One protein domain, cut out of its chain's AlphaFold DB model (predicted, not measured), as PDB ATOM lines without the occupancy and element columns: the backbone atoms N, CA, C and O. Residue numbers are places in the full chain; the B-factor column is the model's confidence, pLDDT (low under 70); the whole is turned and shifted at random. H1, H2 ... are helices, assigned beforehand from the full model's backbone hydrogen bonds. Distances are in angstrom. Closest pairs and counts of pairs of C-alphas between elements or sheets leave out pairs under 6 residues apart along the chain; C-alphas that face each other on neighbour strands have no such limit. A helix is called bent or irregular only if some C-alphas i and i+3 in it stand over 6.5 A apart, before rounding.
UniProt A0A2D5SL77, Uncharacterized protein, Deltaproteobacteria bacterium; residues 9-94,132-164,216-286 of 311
ATOM      1  N   SER A   9     160.171 117.452  65.510       81.19
ATOM      2  CA  SER A   9     159.553 116.268  64.890       81.19
ATOM      3  C   SER A   9     160.372 114.979  65.018       81.19
ATOM      4  O   SER A   9     159.838 113.891  64.819       81.19
ATOM      5  N   ARG A  10     161.667 115.082  65.346       85.19
ATOM      6  CA  ARG A  10     162.563 113.934  65.565       85.19
ATOM      7  C   ARG A  10     162.697 113.543  67.036       85.19
ATOM      8  O   ARG A  10     163.310 112.520  67.331       85.19
ATOM      9  N   VAL A  11     162.181 114.363  67.949       88.25
ATOM     10  CA  VAL A  11     162.268 114.120  69.388       88.25
ATOM     11  C   VAL A  11     161.182 113.112  69.785       88.25
ATOM     12  O   VAL A  11     160.035 113.280  69.369       88.25
ATOM     13  N   PRO A  12     161.502 112.078  70.589       92.44
ATOM     14  CA  PRO A  12     160.492 111.185  71.149       92.44
ATOM     15  C   PRO A  12     159.409 111.955  71.908       92.44
ATOM     16  O   PRO A  12     159.695 112.956  72.569       92.44
ATOM     17  N   VAL A  13     158.169 111.480  71.830       91.75
ATOM     18  CA  VAL A  13     156.992 112.195  72.342       91.75
ATOM     19  C   VAL A  13     157.090 112.492  73.843       91.75
ATOM     20  O   VAL A  13     156.726 113.578  74.291       91.75
ATOM     21  N   GLU A  14     157.681 111.580  74.613       93.69
ATOM     22  CA  GLU A  14     157.887 111.700  76.056       93.69
ATOM     23  C   GLU A  14     158.895 112.804  76.385       93.69
ATOM     24  O   GLU A  14     158.703 113.586  77.317       93.69
ATOM     25  N   VAL A  15     159.964 112.903  75.589       94.06
ATOM     26  CA  VAL A  15     160.988 113.941  75.744       94.06
ATOM     27  C   VAL A  15     160.420 115.296  75.337       94.06
ATOM     28  O   VAL A  15     160.634 116.284  76.039       94.06
ATOM     29  N   LEU A  16     159.643 115.351  74.253       93.62
ATOM     30  CA  LEU A  16     158.971 116.577  73.831       93.62
ATOM     31  C   LEU A  16     157.977 117.060  74.899       93.62
ATOM     32  O   LEU A  16     157.953 118.248  75.212       93.62
ATOM     33  N   LEU A  17     157.226 116.149  75.526       94.81
ATOM     34  CA  LEU A  17     156.318 116.473  76.626       94.81
ATOM     35  C   LEU A  17     157.061 117.071  77.828       94.81
ATOM     36  O   LEU A  17     156.607 118.064  78.400       94.81
ATOM     37  N   LEU A  18     158.209 116.496  78.200       94.38
ATOM     38  CA  LEU A  18     159.059 117.035  79.267       94.38
ATOM     39  C   LEU A  18     159.581 118.432  78.924       94.38
ATOM     40  O   LEU A  18     159.513 119.324  79.767       94.38
ATOM     41  N   ILE A  19     160.039 118.646  77.687       93.00
ATOM     42  CA  ILE A  19     160.490 119.963  77.217       93.00
ATOM     43  C   ILE A  19     159.358 120.987  77.342       93.00
ATOM     44  O   ILE A  19     159.571 122.058  77.906       93.00
ATOM     45  N   LEU A  20     158.147 120.657  76.878       94.75
ATOM     46  CA  LEU A  20     157.009 121.580  76.922       94.75
ATOM     47  C   LEU A  20     156.582 121.941  78.352       94.75
ATOM     48  O   LEU A  20     156.216 123.087  78.601       94.75
ATOM     49  N   LYS A  21     156.667 121.004  79.304       94.88
ATOM     50  CA  LYS A  21     156.378 121.261  80.730       94.88
ATOM     51  C   LYS A  21     157.402 122.176  81.411       94.88
ATOM     52  O   LYS A  21     157.087 122.770  82.438       94.88
ATOM     53  N   LEU A  22     158.610 122.277  80.855       94.19
ATOM     54  CA  LEU A  22     159.711 123.099  81.370       94.19
ATOM     55  C   LEU A  22     159.836 124.456  80.662       94.19
ATOM     56  O   LEU A  22     160.760 125.216  80.948       94.19
ATOM     57  N   VAL A  23     158.924 124.778  79.740       93.56
ATOM     58  CA  VAL A  23     158.891 126.091  79.087       93.56
ATOM     59  C   VAL A  23     158.670 127.191  80.134       93.56
ATOM     60  O   VAL A  23     157.872 127.044  81.061       93.56
ATOM     61  N   SER A  24     159.372 128.314  79.969       89.31
ATOM     62  CA  SER A  24     159.410 129.425  80.930       89.31
ATOM     63  C   SER A  24     158.056 130.091  81.169       89.31
ATOM     64  O   SER A  24     157.781 130.575  82.264       89.31
ATOM     65  N   ASP A  25     157.214 130.171  80.138       92.50
ATOM     66  CA  ASP A  25     155.988 130.956  80.181       92.50
ATOM     67  C   ASP A  25     154.975 130.545  79.098       92.50
ATOM     68  O   ASP A  25     155.280 129.872  78.110       92.50
ATOM     69  N   LEU A  26     153.720 130.961  79.300       94.88
ATOM     70  CA  LEU A  26     152.627 130.673  78.370       94.88
ATOM     71  C   LEU A  26     152.832 131.306  76.975       94.88
ATOM     72  O   LEU A  26     152.547 130.624  75.993       94.88
ATOM     73  N   PRO A  27     153.313 132.557  76.814       94.50
ATOM     74  CA  PRO A  27     153.642 133.103  75.493       94.50
ATOM     75  C   PRO A  27     154.636 132.252  74.687       94.50
ATOM     76  O   PRO A  27     154.439 132.048  73.490       94.50
ATOM     77  N   SER A  28     155.668 131.710  75.326       94.44
ATOM     78  CA  SER A  28     156.650 130.835  74.682       94.44
ATOM     79  C   SER A  28     156.001 129.536  74.205       94.44
ATOM     80  O   SER A  28     156.180 129.145  73.051       94.44
ATOM     81  N   LEU A  29     155.148 128.929  75.037       95.75
ATOM     82  CA  LEU A  29     154.325 127.784  74.638       95.75
ATOM     83  C   LEU A  29     153.406 128.122  73.450       95.75
ATOM     84  O   LEU A  29     153.264 127.304  72.544       95.75
ATOM     85  N   HIS A  30     152.816 129.324  73.413       96.00
ATOM     86  CA  HIS A  30     151.984 129.773  72.289       96.00
ATOM     87  C   HIS A  30     152.748 129.735  70.967       96.00
ATOM     88  O   HIS A  30     152.242 129.242  69.959       96.00
ATOM     89  N   ASN A  31     153.962 130.277  70.981       93.56
ATOM     90  CA  ASN A  31     154.793 130.365  69.791       93.56
ATOM     91  C   ASN A  31     155.254 128.974  69.343       93.56
ATOM     92  O   ASN A  31     155.259 128.703  68.145       93.56
ATOM     93  N   LEU A  32     155.562 128.075  70.285       93.31
ATOM     94  CA  LEU A  32     155.918 126.686  69.984       93.31
ATOM     95  C   LEU A  32     154.748 125.898  69.373       93.31
ATOM     96  O   LEU A  32     154.946 125.250  68.347       93.31
ATOM     97  N   ASP A  33     153.533 126.007  69.930       94.38
ATOM     98  CA  ASP A  33     152.310 125.399  69.360       94.38
ATOM     99  C   ASP A  33     152.047 125.880  67.927       94.38
ATOM    100  O   ASP A  33     151.599 125.109  67.081       94.38
ATOM    101  N   LYS A  34     152.358 127.145  67.624       92.25
ATOM    102  CA  LYS A  34     152.200 127.702  66.274       92.25
ATOM    103  C   LYS A  34     153.319 127.330  65.309       92.25
ATOM    104  O   LYS A  34     153.057 127.245  64.111       92.25
ATOM    105  N   ALA A  35     154.538 127.154  65.802       90.81
ATOM    106  CA  ALA A  35     155.707 126.903  64.967       90.81
ATOM    107  C   ALA A  35     155.874 125.419  64.601       90.81
ATOM    108  O   ALA A  35     156.356 125.116  63.512       90.81
ATOM    109  N   SER A  36     155.472 124.502  65.486       91.69
ATOM    110  CA  SER A  36     155.710 123.064  65.333       91.69
ATOM    111  C   SER A  36     154.399 122.268  65.275       91.69
ATOM    112  O   SER A  36     153.655 122.235  66.258       91.69
ATOM    113  N   PRO A  37     154.127 121.544  64.169       91.00
ATOM    114  CA  PRO A  37     153.001 120.614  64.098       91.00
ATOM    115  C   PRO A  37     153.083 119.505  65.154       91.00
ATOM    116  O   PRO A  37     152.059 119.103  65.693       91.00
ATOM    117  N   SER A  38     154.295 119.047  65.479       91.62
ATOM    118  CA  SER A  38     154.539 118.011  66.492       91.62
ATOM    119  C   SER A  38     154.132 118.495  67.884       91.62
ATOM    120  O   SER A  38     153.432 117.788  68.605       91.62
ATOM    121  N   VAL A  39     154.509 119.731  68.238       94.50
ATOM    122  CA  VAL A  39     154.066 120.382  69.480       94.50
ATOM    123  C   VAL A  39     152.558 120.579  69.474       94.50
ATOM    124  O   VAL A  39     151.922 120.331  70.492       94.50
ATOM    125  N   SER A  40     151.976 120.997  68.347       94.62
ATOM    126  CA  SER A  40     150.536 121.236  68.278       94.62
ATOM    127  C   SER A  40     149.724 119.957  68.488       94.62
ATOM    128  O   SER A  40     148.808 119.962  69.307       94.62
ATOM    129  N   SER A  41     150.110 118.851  67.841       94.38
ATOM    130  CA  SER A  41     149.491 117.539  68.064       94.38
ATOM    131  C   SER A  41     149.651 117.076  69.512       94.38
ATOM    132  O   SER A  41     148.698 116.594  70.117       94.38
ATOM    133  N   LEU A  42     150.833 117.272  70.104       95.00
ATOM    134  CA  LEU A  42     151.061 116.914  71.502       95.00
ATOM    135  C   LEU A  42     150.222 117.766  72.462       95.00
ATOM    136  O   LEU A  42     149.745 117.279  73.485       95.00
ATOM    137  N   PHE A  43     150.020 119.039  72.129       96.12
ATOM    138  CA  PHE A  43     149.184 119.951  72.896       96.12
ATOM    139  C   PHE A  43     147.693 119.597  72.808       96.12
ATOM    140  O   PHE A  43     146.952 119.873  73.751       96.12
ATOM    141  N   ASP A  44     147.240 118.966  71.721       95.44
ATOM    142  CA  ASP A  44     145.870 118.451  71.633       95.44
ATOM    143  C   ASP A  44     145.589 117.346  72.653       95.44
ATOM    144  O   ASP A  44     144.485 117.291  73.193       95.44
ATOM    145  N   GLU A  45     146.590 116.521  72.962       94.56
ATOM    146  CA  GLU A  45     146.457 115.391  73.885       94.56
ATOM    147  C   GLU A  45     146.820 115.760  75.337       94.56
ATOM    148  O   GLU A  45     146.078 115.443  76.265       94.56
ATOM    149  N   TYR A  46     147.920 116.492  75.548       95.56
ATOM    150  CA  TYR A  46     148.465 116.799  76.882       95.56
ATOM    151  C   TYR A  46     148.376 118.282  77.262       95.56
ATOM    152  O   TYR A  46     148.987 118.718  78.242       95.56
ATOM    153  N   GLY A  47     147.622 119.091  76.515       95.31
ATOM    154  CA  GLY A  47     147.601 120.544  76.692       95.31
ATOM    155  C   GLY A  47     147.246 120.992  78.109       95.31
ATOM    156  O   GLY A  47     147.829 121.959  78.604       95.31
ATOM    157  N   ALA A  48     146.320 120.296  78.777       95.12
ATOM    158  CA  ALA A  48     145.913 120.612  80.147       95.12
ATOM    159  C   ALA A  48     147.082 120.440  81.125       95.12
ATOM    160  O   ALA A  48     147.368 121.336  81.917       95.12
ATOM    161  N   GLU A  49     147.797 119.321  81.014       95.19
ATOM    162  CA  GLU A  49     148.938 118.991  81.863       95.19
ATOM    163  C   GLU A  49     150.119 119.938  81.621       95.19
ATOM    164  O   GLU A  49     150.709 120.451  82.573       95.19
ATOM    165  N   ILE A  50     150.429 120.220  80.352       96.25
ATOM    166  CA  ILE A  50     151.490 121.158  79.965       96.25
ATOM    167  C   ILE A  50     151.177 122.554  80.519       96.25
ATOM    168  O   ILE A  50     152.010 123.168  81.187       96.25
ATOM    169  N   THR A  51     149.958 123.047  80.280       96.12
ATOM    170  CA  THR A  51     149.537 124.391  80.701       96.12
ATOM    171  C   THR A  51     149.542 124.525  82.225       96.12
ATOM    172  O   THR A  51     150.049 125.516  82.750       96.12
ATOM    173  N   GLU A  52     149.020 123.529  82.944       93.88
ATOM    174  CA  GLU A  52     148.999 123.512  84.410       93.88
ATOM    175  C   GLU A  52     150.414 123.498  85.002       93.88
ATOM    176  O   GLU A  52     150.679 124.197  85.984       93.88
ATOM    177  N   SER A  53     151.331 122.750  84.382       93.94
ATOM    178  CA  SER A  53     152.729 122.670  84.804       93.94
ATOM    179  C   SER A  53     153.429 124.028  84.706       93.94
ATOM    180  O   SER A  53     154.027 124.483  85.683       93.94
ATOM    181  N   ILE A  54     153.272 124.727  83.574       94.31
ATOM    182  CA  ILE A  54     153.863 126.058  83.357       94.31
ATOM    183  C   ILE A  54     153.271 127.084  84.329       94.31
ATOM    184  O   ILE A  54     154.012 127.871  84.920       94.31
ATOM    185  N   ILE A  55     151.944 127.084  84.516       91.00
ATOM    186  CA  ILE A  55     151.264 128.006  85.439       91.00
ATOM    187  C   ILE A  55     151.752 127.792  86.873       91.00
ATOM    188  O   ILE A  55     152.057 128.762  87.567       91.00
ATOM    189  N   SER A  56     151.830 126.536  87.311       87.44
ATOM    190  CA  SER A  56     152.175 126.189  88.691       87.44
ATOM    191  C   SER A  56     153.619 126.537  89.047       87.44
ATOM    192  O   SER A  56     153.873 126.949  90.178       87.44
ATOM    193  N   GLN A  57     154.545 126.399  88.094       85.81
ATOM    194  CA  GLN A  57     155.973 126.648  88.308       85.81
ATOM    195  C   GLN A  57     156.355 128.128  88.175       85.81
ATOM    196  O   GLN A  57     157.165 128.621  88.954       85.81
ATOM    197  N   ASN A  58     155.772 128.845  87.207       85.62
ATOM    198  CA  ASN A  58     156.311 130.140  86.777       85.62
ATOM    199  C   ASN A  58     155.486 131.358  87.226       85.62
ATOM    200  O   ASN A  58     155.959 132.491  87.108       85.62
ATOM    201  N   LEU A  59     154.257 131.171  87.729       84.06
ATOM    202  CA  LEU A  59     153.352 132.283  88.051       84.06
ATOM    203  C   LEU A  59     153.041 132.392  89.553       84.06
ATOM    204  O   LEU A  59     152.876 131.374  90.223       84.06
ATOM    205  N   PRO A  60     152.857 133.612  90.095       79.75
ATOM    206  CA  PRO A  60     152.341 133.812  91.449       79.75
ATOM    207  C   PRO A  60     150.969 133.162  91.659       79.75
ATOM    208  O   PRO A  60     150.104 133.249  90.785       79.75
ATOM    209  N   ALA A  61     150.726 132.603  92.850       75.12
ATOM    210  CA  ALA A  61     149.502 131.866  93.193       75.12
ATOM    211  C   ALA A  61     148.196 132.608  92.845       75.12
ATOM    212  O   ALA A  61     147.229 131.988  92.397       75.12
ATOM    213  N   GLN A  62     148.169 133.937  92.986       74.06
ATOM    214  CA  GLN A  62     146.992 134.741  92.645       74.06
ATOM    215  C   GLN A  62     146.710 134.715  91.134       74.06
ATOM    216  O   GLN A  62     145.568 134.554  90.711       74.06
ATOM    217  N   ILE A  63     147.750 134.817  90.298       81.62
ATOM    218  CA  ILE A  63     147.612 134.729  88.837       81.62
ATOM    219  C   ILE A  63     147.226 133.303  88.431       81.62
ATOM    220  O   ILE A  63     146.344 133.141  87.588       81.62
ATOM    221  N   GLN A  64     147.798 132.279  89.074       86.06
ATOM    222  CA  GLN A  64     147.415 130.886  88.821       86.06
ATOM    223  C   GLN A  64     145.907 130.677  89.019       86.06
ATOM    224  O   GLN A  64     145.226 130.149  88.140       86.06
ATOM    225  N   ASN A  65     145.365 131.140  90.148       81.19
ATOM    226  CA  ASN A  65     143.945 131.004  90.467       81.19
ATOM    227  C   ASN A  65     143.050 131.761  89.484       81.19
ATOM    228  O   ASN A  65     142.012 131.233  89.075       81.19
ATOM    229  N   LEU A  66     143.454 132.960  89.058       85.62
ATOM    230  CA  LEU A  66     142.730 133.711  88.036       85.62
ATOM    231  C   LEU A  66     142.675 132.937  86.716       85.62
ATOM    232  O   LEU A  66     141.587 132.756  86.175       85.62
ATOM    233  N   ILE A  67     143.811 132.427  86.230       90.81
ATOM    234  CA  ILE A  67     143.868 131.678  84.967       90.81
ATOM    235  C   ILE A  67     143.020 130.408  85.052       90.81
ATOM    236  O   ILE A  67     142.183 130.182  84.179       90.81
ATOM    237  N   ARG A  68     143.160 129.619  86.123       89.44
ATOM    238  CA  ARG A  68     142.353 128.408  86.363       89.44
ATOM    239  C   ARG A  68     140.851 128.711  86.380       89.44
ATOM    240  O   ARG A  68     140.051 127.977  85.803       89.44
ATOM    241  N   THR A  69     140.451 129.828  86.985       86.75
ATOM    242  CA  THR A  69     139.042 130.257  87.002       86.75
ATOM    243  C   THR A  69     138.563 130.657  85.609       86.75
ATOM    244  O   THR A  69     137.471 130.264  85.199       86.75
ATOM    245  N   VAL A  70     139.387 131.385  84.853       91.69
ATOM    246  CA  VAL A  70     139.088 131.745  83.461       91.69
ATOM    247  C   VAL A  70     138.951 130.494  82.590       91.69
ATOM    248  O   VAL A  70     138.020 130.427  81.790       91.69
ATOM    249  N   VAL A  71     139.809 129.482  82.770       91.94
ATOM    250  CA  VAL A  71     139.688 128.182  82.087       91.94
ATOM    251  C   VAL A  71     138.318 127.569  82.364       91.94
ATOM    252  O   VAL A  71     137.586 127.281  81.422       91.94
ATOM    253  N   ARG A  72     137.917 127.446  83.636       88.31
ATOM    254  CA  ARG A  72     136.617 126.857  84.007       88.31
ATOM    255  C   ARG A  72     135.431 127.611  83.411       88.31
ATOM    256  O   ARG A  72     134.537 126.983  82.849       88.31
ATOM    257  N   ILE A  73     135.452 128.942  83.482       89.00
ATOM    258  CA  ILE A  73     134.412 129.797  82.896       89.00
ATOM    259  C   ILE A  73     134.328 129.587  81.380       89.00
ATOM    260  O   ILE A  73     133.232 129.442  80.844       89.00
ATOM    261  N   ARG A  74     135.467 129.528  80.681       91.44
ATOM    262  CA  ARG A  74     135.509 129.295  79.226       91.44
ATOM    263  C   ARG A  74     135.107 127.874  78.833       91.44
ATOM    264  O   ARG A  74     134.598 127.692  77.732       91.44
ATOM    265  N   SER A  75     135.271 126.907  79.730       89.62
ATOM    266  CA  SER A  75     134.745 125.542  79.598       89.62
ATOM    267  C   SER A  75     133.253 125.429  79.918       89.62
ATOM    268  O   SER A  75     132.735 124.319  79.965       89.62
ATOM    269  N   ASN A  76     132.552 126.546  80.156       84.94
ATOM    270  CA  ASN A  76     131.153 126.583  80.596       84.94
ATOM    271  C   ASN A  76     130.893 125.788  81.889       84.94
ATOM    272  O   ASN A  76     129.759 125.407  82.180       84.94
ATOM    273  N   VAL A  77     131.931 125.564  82.699       81.38
ATOM    274  CA  VAL A  77     131.779 124.967  84.023       81.38
ATOM    275  C   VAL A  77     131.324 126.076  84.957       81.38
ATOM    276  O   VAL A  77     132.100 126.971  85.301       81.38
ATOM    277  N   ILE A  78     130.049 126.022  85.348       70.25
ATOM    278  CA  ILE A  78     129.421 127.034  86.197       70.25
ATOM    279  C   ILE A  78     130.238 127.159  87.492       70.25
ATOM    280  O   ILE A  78     130.380 126.184  88.233       70.25
ATOM    281  N   PRO A  79     130.799 128.343  87.781       66.81
ATOM    282  CA  PRO A  79     131.767 128.469  88.859       66.81
ATOM    283  C   PRO A  79     131.114 128.413  90.248       66.81
ATOM    284  O   PRO A  79     131.783 128.049  91.212       66.81
ATOM    285  N   SER A  80     129.839 128.786  90.381       78.06
ATOM    286  CA  SER A  80     129.137 128.894  91.671       78.06
ATOM    287  C   SER A  80     127.623 129.050  91.483       78.06
ATOM    288  O   SER A  80     127.155 129.149  90.348       78.06
ATOM    289  N   ARG A  81     126.861 129.096  92.583       77.81
ATOM    290  CA  ARG A  81     125.392 129.216  92.573       77.81
ATOM    291  C   ARG A  81     124.885 130.649  92.749       77.81
ATOM    292  O   ARG A  81     123.722 130.903  92.467       77.81
ATOM    293  N   SER A  82     125.736 131.573  93.181       82.06
ATOM    294  CA  SER A  82     125.380 132.965  93.460       82.06
ATOM    295  C   SER A  82     126.588 133.885  93.254       82.06
ATOM    296  O   SER A  82     127.732 133.425  93.192       82.06
ATOM    297  N   LEU A  83     126.353 135.197  93.171       85.44
ATOM    298  CA  LEU A  83     127.442 136.177  93.079       85.44
ATOM    299  C   LEU A  83     128.283 136.193  94.365       85.44
ATOM    300  O   LEU A  83     129.495 136.408  94.308       85.44
ATOM    301  N   GLU A  84     127.654 135.954  95.515       80.62
ATOM    302  CA  GLU A  84     128.353 135.875  96.798       80.62
ATOM    303  C   GLU A  84     129.242 134.630  96.869       80.62
ATOM    304  O   GLU A  84     130.422 134.751  97.197       80.62
ATOM    305  N   ASP A  85     128.734 133.465  96.454       74.94
ATOM    306  CA  ASP A  85     129.522 132.230  96.379       74.94
ATOM    307  C   ASP A  85     130.696 132.382  95.408       74.94
ATOM    308  O   ASP A  85     131.814 131.958  95.703       74.94
ATOM    309  N   PHE A  86     130.470 133.027  94.258       82.94
ATOM    310  CA  PHE A  86     131.541 133.340  93.316       82.94
ATOM    311  C   PHE A  86     132.613 134.217  93.969       82.94
ATOM    312  O   PHE A  86     133.814 133.960  93.866       82.94
ATOM    313  N   THR A  87     132.174 135.268  94.657       78.81
ATOM    314  CA  THR A  87     133.064 136.217  95.318       78.81
ATOM    315  C   THR A  87     133.878 135.521  96.404       78.81
ATOM    316  O   THR A  87     135.094 135.698  96.462       78.81
ATOM    317  N   ALA A  88     133.247 134.681  97.224       70.38
ATOM    318  CA  ALA A  88     133.916 133.913  98.265       70.38
ATOM    319  C   ALA A  88     134.932 132.911  97.688       70.38
ATOM    320  O   ALA A  88     136.074 132.873  98.143       70.38
ATOM    321  N   ALA A  89     134.548 132.150  96.660       68.75
ATOM    322  CA  ALA A  89     135.368 131.068  96.116       68.75
ATOM    323  C   ALA A  89     136.531 131.543  95.228       68.75
ATOM    324  O   ALA A  89     137.581 130.897  95.196       68.75
ATOM    325  N   TYR A  90     136.367 132.655  94.498       72.06
ATOM    326  CA  TYR A  90     137.315 133.057  93.447       72.06
ATOM    327  C   TYR A  90     137.919 134.443  93.634       72.06
ATOM    328  O   TYR A  90     139.046 134.656  93.197       72.06
ATOM    329  N   LEU A  91     137.202 135.379  94.263       74.00
ATOM    330  CA  LEU A  91     137.700 136.747  94.441       74.00
ATOM    331  C   LEU A  91     138.415 136.898  95.783       74.00
ATOM    332  O   LEU A  91     139.556 137.335  95.833       74.00
ATOM    333  N   ARG A  92     137.786 136.456  96.876       66.56
ATOM    334  CA  ARG A  92     138.343 136.552  98.236       66.56
ATOM    335  C   ARG A  92     139.400 135.491  98.540       66.56
ATOM    336  O   ARG A  92     140.052 135.576  99.578       66.56
ATOM    337  N   ARG A  93     139.615 134.526  97.636       55.81
ATOM    338  CA  ARG A  93     140.630 133.463  97.757       55.81
ATOM    339  C   ARG A  93     142.038 134.019  98.024       55.81
ATOM    340  O   ARG A  93     142.819 133.375  98.720       55.81
ATOM    341  N   ASP A  94     142.323 135.236  97.556       48.84
ATOM    342  CA  ASP A  94     143.603 135.934  97.741       48.84
ATOM    343  C   ASP A  94     143.856 136.399  99.198       48.84
ATOM    344  O   ASP A  94     144.999 136.678  99.563       48.84
ATOM    345  N   PRO A 132     140.833 122.639  97.087       45.53
ATOM    346  CA  PRO A 132     142.078 122.362  96.384       45.53
ATOM    347  C   PRO A 132     142.336 123.427  95.305       45.53
ATOM    348  O   PRO A 132     141.383 124.007  94.747       45.53
ATOM    349  N   PRO A 133     143.607 123.771  95.009       55.25
ATOM    350  CA  PRO A 133     143.920 124.580  93.836       55.25
ATOM    351  C   PRO A 133     143.198 123.950  92.648       55.25
ATOM    352  O   PRO A 133     143.253 122.739  92.454       55.25
ATOM    353  N   LEU A 134     142.430 124.765  91.924       65.94
ATOM    354  CA  LEU A 134     141.607 124.298  90.812       65.94
ATOM    355  C   LEU A 134     142.531 123.917  89.659       65.94
ATOM    356  O   LEU A 134     142.662 124.696  88.722       65.94
ATOM    357  N   ALA A 135     143.217 122.783  89.751       79.69
ATOM    358  CA  ALA A 135     144.035 122.291  88.660       79.69
ATOM    359  C   ALA A 135     143.177 122.250  87.393       79.69
ATOM    360  O   ALA A 135     141.982 121.929  87.442       79.69
ATOM    361  N   ILE A 136     143.768 122.630  86.265       88.44
ATOM    362  CA  ILE A 136     143.097 122.507  84.976       88.44
ATOM    363  C   ILE A 136     142.709 121.034  84.783       88.44
ATOM    364  O   ILE A 136     143.550 120.141  84.875       88.44
ATOM    365  N   SER A 137     141.420 120.780  84.546       88.19
ATOM    366  CA  SER A 137     140.916 119.419  84.346       88.19
ATOM    367  C   SER A 137     141.488 118.845  83.048       88.19
ATOM    368  O   SER A 137     141.626 119.569  82.054       88.19
ATOM    369  N   LYS A 138     141.820 117.550  83.051       88.56
ATOM    370  CA  LYS A 138     142.408 116.858  81.891       88.56
ATOM    371  C   LYS A 138     141.463 116.844  80.690       88.56
ATOM    372  O   LYS A 138     141.907 116.816  79.554       88.56
ATOM    373  N   GLU A 139     140.166 116.941  80.954       88.06
ATOM    374  CA  GLU A 139     139.082 116.983  79.976       88.06
ATOM    375  C   GLU A 139     138.919 118.370  79.327       88.06
ATOM    376  O   GLU A 139     138.060 118.564  78.464       88.06
ATOM    377  N   THR A 140     139.714 119.367  79.736       92.94
ATOM    378  CA  THR A 140     139.653 120.709  79.149       92.94
ATOM    379  C   THR A 140     140.058 120.657  77.678       92.94
ATOM    380  O   THR A 140     141.187 120.310  77.346       92.94
ATOM    381  N   SER A 141     139.153 121.085  76.793       94.94
ATOM    382  CA  SER A 141     139.405 121.139  75.352       94.94
ATOM    383  C   SER A 141     140.670 121.934  75.009       94.94
ATOM    384  O   SER A 141     140.854 123.072  75.462       94.94
ATOM    385  N   SER A 142     141.493 121.384  74.113       94.31
ATOM    386  CA  SER A 142     142.692 122.044  73.586       94.31
ATOM    387  C   SER A 142     142.390 123.405  72.943       94.31
ATOM    388  O   SER A 142     143.209 124.319  73.014       94.31
ATOM    389  N   VAL A 143     141.186 123.601  72.394       95.75
ATOM    390  CA  VAL A 143     140.729 124.891  71.846       95.75
ATOM    391  C   VAL A 143     140.677 125.966  72.934       95.75
ATOM    392  O   VAL A 143     141.134 127.094  72.726       95.75
ATOM    393  N   ILE A 144     140.169 125.617  74.117       96.00
ATOM    394  CA  ILE A 144     140.092 126.530  75.264       96.00
ATOM    395  C   ILE A 144     141.500 126.857  75.751       96.00
ATOM    396  O   ILE A 144     141.822 128.028  75.956       96.00
ATOM    397  N   LEU A 145     142.353 125.839  75.875       97.00
ATOM    398  CA  LEU A 145     143.732 125.985  76.339       97.00
ATOM    399  C   LEU A 145     144.570 126.848  75.389       97.00
ATOM    400  O   LEU A 145     145.224 127.789  75.837       97.00
ATOM    401  N   ARG A 146     144.459 126.646  74.069       97.00
ATOM    402  CA  ARG A 146     145.077 127.540  73.074       97.00
ATOM    403  C   ARG A 146     144.533 128.962  73.184       97.00
ATOM    404  O   ARG A 146     145.290 129.925  73.060       97.00
ATOM    405  N   GLY A 147     143.244 129.121  73.486       96.50
ATOM    406  CA  GLY A 147     142.639 130.419  73.784       96.50
ATOM    407  C   GLY A 147     143.244 131.105  75.017       96.50
ATOM    408  O   GLY A 147     143.450 132.323  75.005       96.50
ATOM    409  N   ILE A 148     143.553 130.352  76.075       96.25
ATOM    410  CA  ILE A 148     144.211 130.839  77.301       96.25
ATOM    411  C   ILE A 148     145.644 131.266  77.010       96.25
ATOM    412  O   ILE A 148     146.011 132.405  77.297       96.25
ATOM    413  N   VAL A 149     146.415 130.396  76.369       95.56
ATOM    414  CA  VAL A 149     147.809 130.634  75.994       95.56
ATOM    415  C   VAL A 149     147.931 131.845  75.051       95.56
ATOM    416  O   VAL A 149     148.742 132.743  75.279       95.56
ATOM    417  N   ALA A 150     147.025 131.977  74.077       95.75
ATOM    418  CA  ALA A 150     146.935 133.165  73.225       95.75
ATOM    419  C   ALA A 150     146.542 134.437  74.004       95.75
ATOM    420  O   ALA A 150     146.982 135.537  73.672       95.75
ATOM    421  N   THR A 151     145.703 134.312  75.039       95.88
ATOM    422  CA  THR A 151     145.356 135.439  75.924       95.88
ATOM    423  C   THR A 151     146.577 135.895  76.722       95.88
ATOM    424  O   THR A 151     146.829 137.095  76.786       95.88
ATOM    425  N   ALA A 152     147.368 134.959  77.250       94.88
ATOM    426  CA  ALA A 152     148.603 135.259  77.967       94.88
ATOM    427  C   ALA A 152     149.618 136.001  77.080       94.88
ATOM    428  O   ALA A 152     150.168 137.013  77.508       94.88
ATOM    429  N   CYS A 153     149.795 135.564  75.827       93.62
ATOM    430  CA  CYS A 153     150.647 136.250  74.847       93.62
ATOM    431  C   CYS A 153     150.195 137.702  74.609       93.62
ATOM    432  O   CYS A 153     150.993 138.635  74.700       93.62
ATOM    433  N   ARG A 154     148.887 137.933  74.423       93.94
ATOM    434  CA  ARG A 154     148.348 139.301  74.317       93.94
ATOM    435  C   ARG A 154     148.589 140.125  75.581       93.94
ATOM    436  O   ARG A 154     148.857 141.317  75.479       93.94
ATOM    437  N   PHE A 155     148.477 139.521  76.761       94.00
ATOM    438  CA  PHE A 155     148.683 140.229  78.025       94.00
ATOM    439  C   PHE A 155     150.133 140.600  78.271       94.00
ATOM    440  O   PHE A 155     150.361 141.645  78.875       94.00
ATOM    441  N   GLN A 156     151.088 139.817  77.775       91.44
ATOM    442  CA  GLN A 156     152.493 140.203  77.803       91.44
ATOM    443  C   GLN A 156     152.711 141.491  76.996       91.44
ATOM    444  O   GLN A 156     153.136 142.495  77.560       91.44
ATOM    445  N   ASN A 157     152.271 141.514  75.733       90.25
ATOM    446  CA  ASN A 157     152.409 142.694  74.869       90.25
ATOM    447  C   ASN A 157     151.713 143.930  75.463       90.25
ATOM    448  O   ASN A 157     152.280 145.020  75.504       90.25
ATOM    449  N   LEU A 158     150.490 143.759  75.977       91.00
ATOM    450  CA  LEU A 158     149.758 144.848  76.627       91.00
ATOM    451  C   LEU A 158     150.439 145.321  77.909       91.00
ATOM    452  O   LEU A 158     150.408 146.510  78.203       91.00
ATOM    453  N   THR A 159     151.026 144.415  78.689       90.44
ATOM    454  CA  THR A 159     151.756 144.779  79.906       90.44
ATOM    455  C   THR A 159     152.906 145.719  79.570       90.44
ATOM    456  O   THR A 159     153.010 146.783  80.182       90.44
ATOM    457  N   ASP A 160     153.697 145.379  78.554       88.69
ATOM    458  CA  ASP A 160     154.831 146.194  78.128       88.69
ATOM    459  C   ASP A 160     154.373 147.568  77.600       88.69
ATOM    460  O   ASP A 160     154.905 148.604  78.009       88.69
ATOM    461  N   GLU A 161     153.308 147.616  76.787       88.56
ATOM    462  CA  GLU A 161     152.732 148.879  76.299       88.56
ATOM    463  C   GLU A 161     152.164 149.765  77.421       88.56
ATOM    464  O   GLU A 161     152.350 150.987  77.423       88.56
ATOM    465  N   LEU A 162     151.460 149.170  78.388       87.25
ATOM    466  CA  LEU A 162     150.838 149.886  79.504       87.25
ATOM    467  C   LEU A 162     151.881 150.477  80.450       87.25
ATOM    468  O   LEU A 162     151.720 151.614  80.916       87.25
ATOM    469  N   LEU A 163     152.939 149.719  80.732       88.00
ATOM    470  CA  LEU A 163     154.052 150.175  81.555       88.00
ATOM    471  C   LEU A 163     154.810 151.300  80.854       88.00
ATOM    472  O   LEU A 163     155.021 152.350  81.460       88.00
ATOM    473  N   LEU A 164     155.093 151.157  79.555       88.06
ATOM    474  CA  LEU A 164     155.742 152.204  78.765       88.06
ATOM    475  C   LEU A 164     154.900 153.479  78.682       88.06
ATOM    476  O   LEU A 164     155.410 154.582  78.874       88.06
ATOM    477  N   TRP A 216     160.329 142.955  87.081       82.31
ATOM    478  CA  TRP A 216     159.456 141.778  87.058       82.31
ATOM    479  C   TRP A 216     158.182 141.999  87.889       82.31
ATOM    480  O   TRP A 216     157.082 141.637  87.479       82.31
ATOM    481  N   LEU A 217     158.300 142.676  89.035       80.31
ATOM    482  CA  LEU A 217     157.167 142.971  89.907       80.31
ATOM    483  C   LEU A 217     156.122 143.883  89.240       80.31
ATOM    484  O   LEU A 217     154.921 143.675  89.429       80.31
ATOM    485  N   GLU A 218     156.546 144.888  88.472       81.25
ATOM    486  CA  GLU A 218     155.644 145.772  87.719       81.25
ATOM    487  C   GLU A 218     154.920 145.018  86.604       81.25
ATOM    488  O   GLU A 218     153.702 145.174  86.443       81.25
ATOM    489  N   GLN A 219     155.643 144.146  85.898       86.00
ATOM    490  CA  GLN A 219     155.072 143.279  84.870       86.00
ATOM    491  C   GLN A 219     154.018 142.341  85.465       86.00
ATOM    492  O   GLN A 219     152.873 142.344  85.014       86.00
ATOM    493  N   GLN A 220     154.335 141.616  86.544       82.56
ATOM    494  CA  GLN A 220     153.383 140.692  87.173       82.56
ATOM    495  C   GLN A 220     152.161 141.404  87.759       82.56
ATOM    496  O   GLN A 220     151.037 140.913  87.644       82.56
ATOM    497  N   ARG A 221     152.336 142.587  88.363       80.94
ATOM    498  CA  ARG A 221     151.206 143.377  88.877       80.94
ATOM    499  C   ARG A 221     150.264 143.796  87.757       80.94
ATOM    500  O   ARG A 221     149.053 143.689  87.934       80.94
ATOM    501  N   THR A 222     150.805 144.247  86.630       84.75
ATOM    502  CA  THR A 222     150.015 144.665  85.466       84.75
ATOM    503  C   THR A 222     149.322 143.468  84.821       84.75
ATOM    504  O   THR A 222     148.107 143.499  84.622       84.75
ATOM    505  N   ASN A 223     150.057 142.373  84.615       86.50
ATOM    506  CA  ASN A 223     149.545 141.111  84.088       86.50
ATOM    507  C   ASN A 223     148.379 140.575  84.942       86.50
ATOM    508  O   ASN A 223     147.312 140.250  84.417       86.50
ATOM    509  N   ARG A 224     148.511 140.611  86.276       85.38
ATOM    510  CA  ARG A 224     147.423 140.266  87.203       85.38
ATOM    511  C   ARG A 224     146.167 141.100  86.954       85.38
ATOM    512  O   ARG A 224     145.074 140.542  86.929       85.38
ATOM    513  N   GLN A 225     146.295 142.416  86.766       83.56
ATOM    514  CA  GLN A 225     145.124 143.259  86.504       83.56
ATOM    515  C   GLN A 225     144.454 142.927  85.169       83.56
ATOM    516  O   GLN A 225     143.227 142.942  85.086       83.56
ATOM    517  N   LEU A 226     145.225 142.562  84.143       90.19
ATOM    518  CA  LEU A 226     144.671 142.118  82.864       90.19
ATOM    519  C   LEU A 226     143.862 140.821  83.018       90.19
ATOM    520  O   LEU A 226     142.733 140.754  82.533       90.19
ATOM    521  N   TRP A 227     144.361 139.839  83.775       90.44
ATOM    522  CA  TRP A 227     143.598 138.624  84.093       90.44
ATOM    523  C   TRP A 227     142.333 138.897  84.902       90.44
ATOM    524  O   TRP A 227     141.292 138.299  84.638       90.44
ATOM    525  N   ARG A 228     142.389 139.838  85.844       87.75
ATOM    526  CA  ARG A 228     141.220 140.277  86.615       87.75
ATOM    527  C   ARG A 228     140.147 140.908  85.723       87.75
ATOM    528  O   ARG A 228     138.962 140.590  85.835       87.75
ATOM    529  N   ILE A 229     140.550 141.760  84.785       89.38
ATOM    530  CA  ILE A 229     139.637 142.319  83.783       89.38
ATOM    531  C   ILE A 229     139.054 141.196  82.916       89.38
ATOM    532  O   ILE A 229     137.845 141.165  82.695       89.38
ATOM    533  N   GLN A 230     139.886 140.259  82.459       92.12
ATOM    534  CA  GLN A 230     139.449 139.142  81.621       92.12
ATOM    535  C   GLN A 230     138.409 138.266  82.306       92.12
ATOM    536  O   GLN A 230     137.398 137.938  81.691       92.12
ATOM    537  N   LEU A 231     138.634 137.928  83.575       89.81
ATOM    538  CA  LEU A 231     137.710 137.129  84.369       89.81
ATOM    539  C   LEU A 231     136.325 137.778  84.424       89.81
ATOM    540  O   LEU A 231     135.317 137.122  84.170       89.81
ATOM    541  N   PHE A 232     136.278 139.079  84.709       90.75
ATOM    542  CA  PHE A 232     135.029 139.832  84.740       90.75
ATOM    543  C   PHE A 232     134.325 139.850  83.375       90.75
ATOM    544  O   PHE A 232     133.109 139.665  83.299       90.75
ATOM    545  N   LEU A 233     135.076 140.045  82.286       92.00
ATOM    546  CA  LEU A 233     134.519 140.041  80.931       92.00
ATOM    547  C   LEU A 233     133.961 138.667  80.542       92.00
ATOM    548  O   LEU A 233     132.871 138.598  79.973       92.00
ATOM    549  N   ASP A 234     134.664 137.587  80.880       91.81
ATOM    550  CA  ASP A 234     134.209 136.225  80.601       91.81
ATOM    551  C   ASP A 234     132.961 135.879  81.438       91.81
ATOM    552  O   ASP A 234     132.006 135.306  80.913       91.81
ATOM    553  N   LEU A 235     132.887 136.339  82.693       91.00
ATOM    554  CA  LEU A 235     131.687 136.200  83.524       91.00
ATOM    555  C   LEU A 235     130.483 136.965  82.940       91.00
ATOM    556  O   LEU A 235     129.385 136.416  82.825       91.00
ATOM    557  N   LYS A 236     130.682 138.214  82.493       91.06
ATOM    558  CA  LYS A 236     129.648 138.995  81.784       91.06
ATOM    559  C   LYS A 236     129.218 138.323  80.476       91.06
ATOM    560  O   LYS A 236     128.061 138.452  80.079       91.06
ATOM    561  N   LYS A 237     130.119 137.610  79.796       91.19
ATOM    562  CA  LYS A 237     129.791 136.850  78.584       91.19
ATOM    563  C   LYS A 237     128.874 135.667  78.900       91.19
ATOM    564  O   LYS A 237     127.870 135.515  78.209       91.19
ATOM    565  N   LEU A 238     129.152 134.898  79.958       89.38
ATOM    566  CA  LEU A 238     128.249 133.828  80.408       89.38
ATOM    567  C   LEU A 238     126.866 134.371  80.776       89.38
ATOM    568  O   LEU A 238     125.855 133.786  80.391       89.38
ATOM    569  N   ARG A 239     126.814 135.525  81.456       90.75
ATOM    570  CA  ARG A 239     125.555 136.219  81.762       90.75
ATOM    571  C   ARG A 239     124.753 136.534  80.497       90.75
ATOM    572  O   ARG A 239     123.572 136.211  80.438       90.75
ATOM    573  N   LYS A 240     125.389 137.131  79.483       89.88
ATOM    574  CA  LYS A 240     124.740 137.457  78.199       89.88
ATOM    575  C   LYS A 240     124.280 136.218  77.434       89.88
ATOM    576  O   LYS A 240     123.231 136.258  76.809       89.88
ATOM    577  N   GLY A 241     125.050 135.134  77.502       87.69
ATOM    578  CA  GLY A 241     124.686 133.842  76.923       87.69
ATOM    579  C   GLY A 241     123.640 133.064  77.725       87.69
ATOM    580  O   GLY A 241     123.334 131.944  77.342       87.69
ATOM    581  N   GLN A 242     123.126 133.618  78.833       84.31
ATOM    582  CA  GLN A 242     122.183 132.955  79.745       84.31
ATOM    583  C   GLN A 242     122.699 131.615  80.306       84.31
ATOM    584  O   GLN A 242     121.926 130.737  80.665       84.31
ATOM    585  N   LEU A 243     124.022 131.480  80.435       85.19
ATOM    586  CA  LEU A 243     124.690 130.277  80.944       85.19
ATOM    587  C   LEU A 243     124.946 130.324  82.464       85.19
ATOM    588  O   LEU A 243     125.556 129.412  83.019       85.19
ATOM    589  N   LEU A 244     124.520 131.397  83.145       86.75
ATOM    590  CA  LEU A 244     124.612 131.538  84.602       86.75
ATOM    591  C   LEU A 244     123.258 131.263  85.256       86.75
ATOM    592  O   LEU A 244     122.302 132.005  85.035       86.75
ATOM    593  N   TYR A 245     123.219 130.259  86.128       85.75
ATOM    594  CA  TYR A 245     122.029 129.841  86.879       85.75
ATOM    595  C   TYR A 245     121.977 130.462  88.283       85.75
ATOM    596  O   TYR A 245     121.687 129.783  89.265       85.75
ATOM    597  N   TRP A 246     122.341 131.739  88.398       88.94
ATOM    598  CA  TRP A 246     122.295 132.467  89.671       88.94
ATOM    599  C   TRP A 246     120.895 133.040  89.937       88.94
ATOM    600  O   TRP A 246     120.121 133.202  88.991       88.94
ATOM    601  N   PRO A 247     120.572 133.399  91.195       91.38
ATOM    602  CA  PRO A 247     119.364 134.153  91.516       91.38
ATOM    603  C   PRO A 247     119.237 135.435  90.681       91.38
ATOM    604  O   PRO A 247     120.235 136.083  90.352       91.38
ATOM    605  N   VAL A 248     118.002 135.821  90.353       91.44
ATOM    606  CA  VAL A 248     117.708 136.975  89.481       91.44
ATOM    607  C   VAL A 248     118.278 138.270  90.061       91.44
ATOM    608  O   VAL A 248     118.792 139.110  89.323       91.44
ATOM    609  N   GLU A 249     118.258 138.407  91.383       92.44
ATOM    610  CA  GLU A 249     118.803 139.542  92.120       92.44
ATOM    611  C   GLU A 249     120.315 139.661  91.904       92.44
ATOM    612  O   GLU A 249     120.827 140.747  91.630       92.44
ATOM    613  N   ASP A 250     121.035 138.542  91.961       90.94
ATOM    614  CA  ASP A 250     122.481 138.494  91.751       90.94
ATOM    615  C   ASP A 250     122.866 138.722  90.294       90.94
ATOM    616  O   ASP A 250     123.866 139.383  90.010       90.94
ATOM    617  N   LEU A 251     122.049 138.237  89.363       91.56
ATOM    618  CA  LEU A 251     122.204 138.517  87.943       91.56
ATOM    619  C   LEU A 251     122.000 140.014  87.650       91.56
ATOM    620  O   LEU A 251     122.820 140.622  86.961       91.56
ATOM    621  N   ALA A 252     120.972 140.635  88.237       92.31
ATOM    622  CA  ALA A 252     120.723 142.071  88.123       92.31
ATOM    623  C   ALA A 252     121.838 142.906  88.774       92.31
ATOM    624  O   ALA A 252     122.232 143.947  88.240       92.31
ATOM    625  N   ARG A 253     122.388 142.453  89.909       92.06
ATOM    626  CA  ARG A 253     123.577 143.058  90.529       92.06
ATOM    627  C   ARG A 253     124.781 142.947  89.606       92.06
ATOM    628  O   ARG A 253     125.424 143.962  89.346       92.06
ATOM    629  N   LEU A 254     125.056 141.756  89.070       91.12
ATOM    630  CA  LEU A 254     126.149 141.533  88.131       91.12
ATOM    631  C   LEU A 254     126.025 142.462  86.924       91.12
ATOM    632  O   LEU A 254     127.028 143.046  86.535       91.12
ATOM    633  N   ASP A 255     124.827 142.654  86.365       91.62
ATOM    634  CA  ASP A 255     124.581 143.539  85.219       91.62
ATOM    635  C   ASP A 255     124.959 145.003  85.510       91.62
ATOM    636  O   ASP A 255     125.555 145.654  84.648       91.62
ATOM    637  N   ARG A 256     124.737 145.483  86.741       91.56
ATOM    638  CA  ARG A 256     125.064 146.854  87.180       91.56
ATOM    639  C   ARG A 256     126.542 147.085  87.491       91.56
ATOM    640  O   ARG A 256     126.986 148.227  87.465       91.56
ATOM    641  N   LEU A 257     127.300 146.035  87.808       90.12
ATOM    642  CA  LEU A 257     128.717 146.176  88.144       90.12
ATOM    643  C   LEU A 257     129.542 146.558  86.913       90.12
ATOM    644  O   LEU A 257     129.373 145.984  85.830       90.12
ATOM    645  N   ASP A 258     130.475 147.484  87.118       86.75
ATOM    646  CA  ASP A 258     131.621 147.728  86.249       86.75
ATOM    647  C   ASP A 258     132.863 146.985  86.779       86.75
ATOM    648  O   ASP A 258     132.820 146.328  87.821       86.75
ATOM    649  N   VAL A 259     133.978 147.062  86.045       83.31
ATOM    650  CA  VAL A 259     135.225 146.372  86.419       83.31
ATOM    651  C   VAL A 259     135.670 146.782  87.824       83.31
ATOM    652  O   VAL A 259     135.996 145.924  88.638       83.31
ATOM    653  N   SER A 260     135.680 148.082  88.115       77.62
ATOM    654  CA  SER A 260     136.161 148.611  89.392       77.62
ATOM    655  C   SER A 260     135.291 148.132  90.553       77.62
ATOM    656  O   SER A 260     135.811 147.579  91.518       77.62
ATOM    657  N   SER A 261     133.967 148.262  90.430       82.06
ATOM    658  CA  SER A 261     133.006 147.865  91.463       82.06
ATOM    659  C   SER A 261     132.974 146.355  91.675       82.06
ATOM    660  O   SER A 261     132.770 145.901  92.797       82.06
ATOM    661  N   PHE A 262     133.198 145.562  90.624       82.38
ATOM    662  CA  PHE A 262     133.278 144.106  90.730       82.38
ATOM    663  C   PHE A 262     134.444 143.664  91.617       82.38
ATOM    664  O   PHE A 262     134.268 142.833  92.504       82.38
ATOM    665  N   TRP A 263     135.618 144.270  91.438       76.06
ATOM    666  CA  TRP A 263     136.778 143.983  92.284       76.06
ATOM    667  C   TRP A 263     136.684 144.639  93.675       76.06
ATOM    668  O   TRP A 263     137.436 144.264  94.570       76.06
ATOM    669  N   SER A 264     135.708 145.530  93.919       72.69
ATOM    670  CA  SER A 264     135.383 146.032  95.272       72.69
ATOM    671  C   SER A 264     134.757 144.966  96.161       72.69
ATOM    672  O   SER A 264     134.849 145.066  97.382       72.69
ATOM    673  N   LEU A 265     134.139 143.938  95.569       68.06
ATOM    674  CA  LEU A 265     133.475 142.853  96.301       68.06
ATOM    675  C   LEU A 265     134.455 141.977  97.102       68.06
ATOM    676  O   LEU A 265     134.054 141.256  98.020       68.06
ATOM    677  N   GLU A 266     135.750 142.069  96.786       63.50
ATOM    678  CA  GLU A 266     136.843 141.399  97.494       63.50
ATOM    679  C   GLU A 266     137.002 141.905  98.949       63.50
ATOM    680  O   GLU A 266     137.708 141.279  99.733       63.50
ATOM    681  N   ASN A 267     136.321 142.996  99.349       53.06
ATOM    682  CA  ASN A 267     136.427 143.631 100.674       53.06
ATOM    683  C   ASN A 267     137.880 143.999 101.067       53.06
ATOM    684  O   ASN A 267     138.212 144.039 102.251       53.06
ATOM    685  N   PHE A 268     138.757 144.286 100.089       50.69
ATOM    686  CA  PHE A 268     140.200 144.462 100.308       50.69
ATOM    687  C   PHE A 268     140.794 145.790  99.792       50.69
ATOM    688  O   PHE A 268     140.340 146.397  98.828       50.69
ATOM    689  N   ASN A 269     141.851 146.201 100.503       48.28
ATOM    690  CA  ASN A 269     142.767 147.346 100.387       48.28
ATOM    691  C   ASN A 269     142.585 148.353  99.208       48.28
ATOM    692  O   ASN A 269     142.823 147.998  98.050       48.28
ATOM    693  N   PRO A 270     142.368 149.661  99.484       48.66
ATOM    694  CA  PRO A 270     142.244 150.714  98.461       48.66
ATOM    695  C   PRO A 270     143.457 150.852  97.516       48.66
ATOM    696  O   PRO A 270     143.331 151.406  96.425       48.66
ATOM    697  N   ARG A 271     144.633 150.318  97.873       44.75
ATOM    698  CA  ARG A 271     145.823 150.299  96.997       44.75
ATOM    699  C   ARG A 271     145.655 149.409  95.760       44.75
ATOM    700  O   ARG A 271     146.202 149.719  94.705       44.75
ATOM    701  N   VAL A 272     144.894 148.316  95.864       49.88
ATOM    702  CA  VAL A 272     144.611 147.414  94.731       49.88
ATOM    703  C   VAL A 272     143.700 148.107  93.712       49.88
ATOM    704  O   VAL A 272     143.909 147.980  92.505       49.88
ATOM    705  N   MET A 273     142.766 148.927  94.200       47.31
ATOM    706  CA  MET A 273     141.875 149.741  93.371       47.31
ATOM    707  C   MET A 273     142.602 150.802  92.567       47.31
ATOM    708  O   MET A 273     142.299 151.002  91.395       47.31
ATOM    709  N   GLN A 274     143.603 151.445  93.164       50.44
ATOM    710  CA  GLN A 274     144.435 152.408  92.445       50.44
ATOM    711  C   GLN A 274     145.197 151.739  91.290       50.44
ATOM    712  O   GLN A 274     145.307 152.319  90.210       50.44
ATOM    713  N   GLN A 275     145.662 150.497  91.469       52.47
ATOM    714  CA  GLN A 275     146.344 149.736  90.414       52.47
ATOM    715  C   GLN A 275     145.389 149.325  89.283       52.47
ATOM    716  O   GLN A 275     145.721 149.504  88.112       52.47
ATOM    717  N   LEU A 276     144.195 148.824  89.619       51.91
ATOM    718  CA  LEU A 276     143.144 148.495  88.645       51.91
ATOM    719  C   LEU A 276     142.683 149.728  87.866       51.91
ATOM    720  O   LEU A 276     142.639 149.693  86.639       51.91
ATOM    721  N   GLY A 277     142.405 150.828  88.568       49.53
ATOM    722  CA  GLY A 277     142.019 152.099  87.964       49.53
ATOM    723  C   GLY A 277     143.099 152.645  87.037       49.53
ATOM    724  O   GLY A 277     142.783 153.109  85.950       49.53
ATOM    725  N   THR A 278     144.380 152.510  87.390       54.84
ATOM    726  CA  THR A 278     145.485 152.941  86.516       54.84
ATOM    727  C   THR A 278     145.512 152.150  85.206       54.84
ATOM    728  O   THR A 278     145.618 152.750  84.137       54.84
ATOM    729  N   VAL A 279     145.347 150.823  85.262       53.91
ATOM    730  CA  VAL A 279     145.293 149.965  84.064       53.91
ATOM    731  C   VAL A 279     144.020 150.228  83.246       53.91
ATOM    732  O   VAL A 279     144.079 150.333  82.021       53.91
ATOM    733  N   ALA A 280     142.875 150.403  83.908       51.72
ATOM    734  CA  ALA A 280     141.602 150.703  83.259       51.72
ATOM    735  C   ALA A 280     141.589 152.092  82.598       51.72
ATOM    736  O   ALA A 280     141.080 152.231  81.492       51.72
ATOM    737  N   VAL A 281     142.203 153.109  83.206       51.06
ATOM    738  CA  VAL A 281     142.333 154.455  82.623       51.06
ATOM    739  C   VAL A 281     143.226 154.434  81.381       51.06
ATOM    740  O   VAL A 281     142.924 155.120  80.404       51.06
ATOM    741  N   CYS A 282     144.273 153.605  81.355       42.53
ATOM    742  CA  CYS A 282     145.080 153.406  80.147       42.53
ATOM    743  C   CYS A 282     144.290 152.771  78.987       42.53
ATOM    744  O   CYS A 282     144.637 152.995  77.828       42.53
ATOM    745  N   ARG A 283     143.199 152.040  79.267       42.81
ATOM    746  CA  ARG A 283     142.290 151.483  78.247       42.81
ATOM    747  C   ARG A 283     141.573 152.562  77.428       42.81
ATOM    748  O   ARG A 283     141.220 152.312  76.282       42.81
ATOM    749  N   SER A 284     141.388 153.751  78.000       39.28
ATOM    750  CA  SER A 284     140.793 154.926  77.341       39.28
ATOM    751  C   SER A 284     141.736 155.607  76.335       39.28
ATOM    752  O   SER A 284     141.343 156.570  75.682       39.28
ATOM    753  N   SER A 285     142.980 155.133  76.205       36.59
ATOM    754  CA  SER A 285     143.911 155.579  75.166       36.59
ATOM    755  C   SER A 285     143.517 154.976  73.805       36.59
ATOM    756  O   SER A 285     143.299 153.764  73.733       36.59
ATOM    757  N   PRO A 286     143.472 155.760  72.708       37.50
ATOM    758  CA  PRO A 286     142.938 155.338  71.405       37.50
ATOM    759  C   PRO A 286     143.620 154.105  70.777       37.50
ATOM    760  O   PRO A 286     143.044 153.466  69.896       37.50
TER     761      PRO A 286
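AT A GLANCE: This is residues 9 to 94, 132 to 164 and 216 to 286 of the 311 residues of an uncharacterized protein of Deltaproteobacteria bacterium (UniProt A0A2D5SL77). Two long helices, H6 and H7, make a V, meeting near the end of H6 and the beginning of H7, and H4 runs beside H7 and meets the first part of H6. H1, H2 and the bent H3 cluster at one end of the long axis, with H2 packed on H6; H5 and H8 lie toward the other end, and the hairpin of H9 and H10 crosses H7. The printed part has 190 residues with ten named helices, H1 to H10 in chain order, and no named strand; the class is all helix. It is compact, with a radius of gyration of the C-alphas of 17.4 A and spans of 56 by 40 by 31 A.

IN THESE COORDINATES: H1, residues 13 to 21, begins at C-alpha 13 (156.992, 112.195, 72.342), and H2 is residues 26 to 35. H3, residues 37 to 58, was assigned as one helix by its hydrogen bonds but is bent: C-alphas 45 and 48 are 8.2 A apart, and its arms H3a, 37 to 45, and H3b, 48 to 58, are about perpendicular at 81 degrees. H4 is residues 61 to 74, 19.9 A long, and H5 residues 83 to 91. H6, residues 142 to 164, is 33.3 A long; H7, residues 216 to 240, is 36.1 A long and begins at C-alpha 216 (159.456, 141.778, 87.058). H8 is residues 248 to 256, H9 259 to 264, and H10, 270 to 282, ends at C-alpha 282 (145.080, 153.406, 80.147).

HOW THE PARTS SIT: H7 is the hub, touching H4, H6, H8, H9 and H10. It touches H4 at a shallow tilt of 24 degrees, the same way, with C-alphas 70 and 231 closest at 5.6 A. Residues 218 to 226 of H7 touch H6 at a steep tilt of 50 degrees, the closest C-alphas being 159 and 222 at 5.8 A. H10 is about perpendicular to H7 at 78 degrees, with C-alphas 225 and 276 closest at 6.0 A. H9 and H10 form a helical hairpin, their closest C-alphas, 260 and 277, 7.0 A apart. H2 touches residues 146 to 156 of H6, with C-alphas 27 and 153 closest at 4.4 A. H1 touches H3b, with C-alphas 21 and 50 closest at 4.9 A. H5 and H8 only just touch, with 3 pairs of C-alphas within 8 A, the closest 83 and 250 at 5.6 A. Every O i to N i+4 pair is within hydrogen-bond range except in H3a, with 4 of 5.

THE WHOLE: The farthest C-alphas, of Arg 10 and Glu 249, are 57.2 A apart. Residues 95 to 131 and 165 to 215 are not printed, with gaps of 13.7 A and 13.8 A between C-alphas. Of the links printed whole, none is long. Mean pLDDT of the printed part is 83.1; 30 residues are under 70, among them 265 to 286.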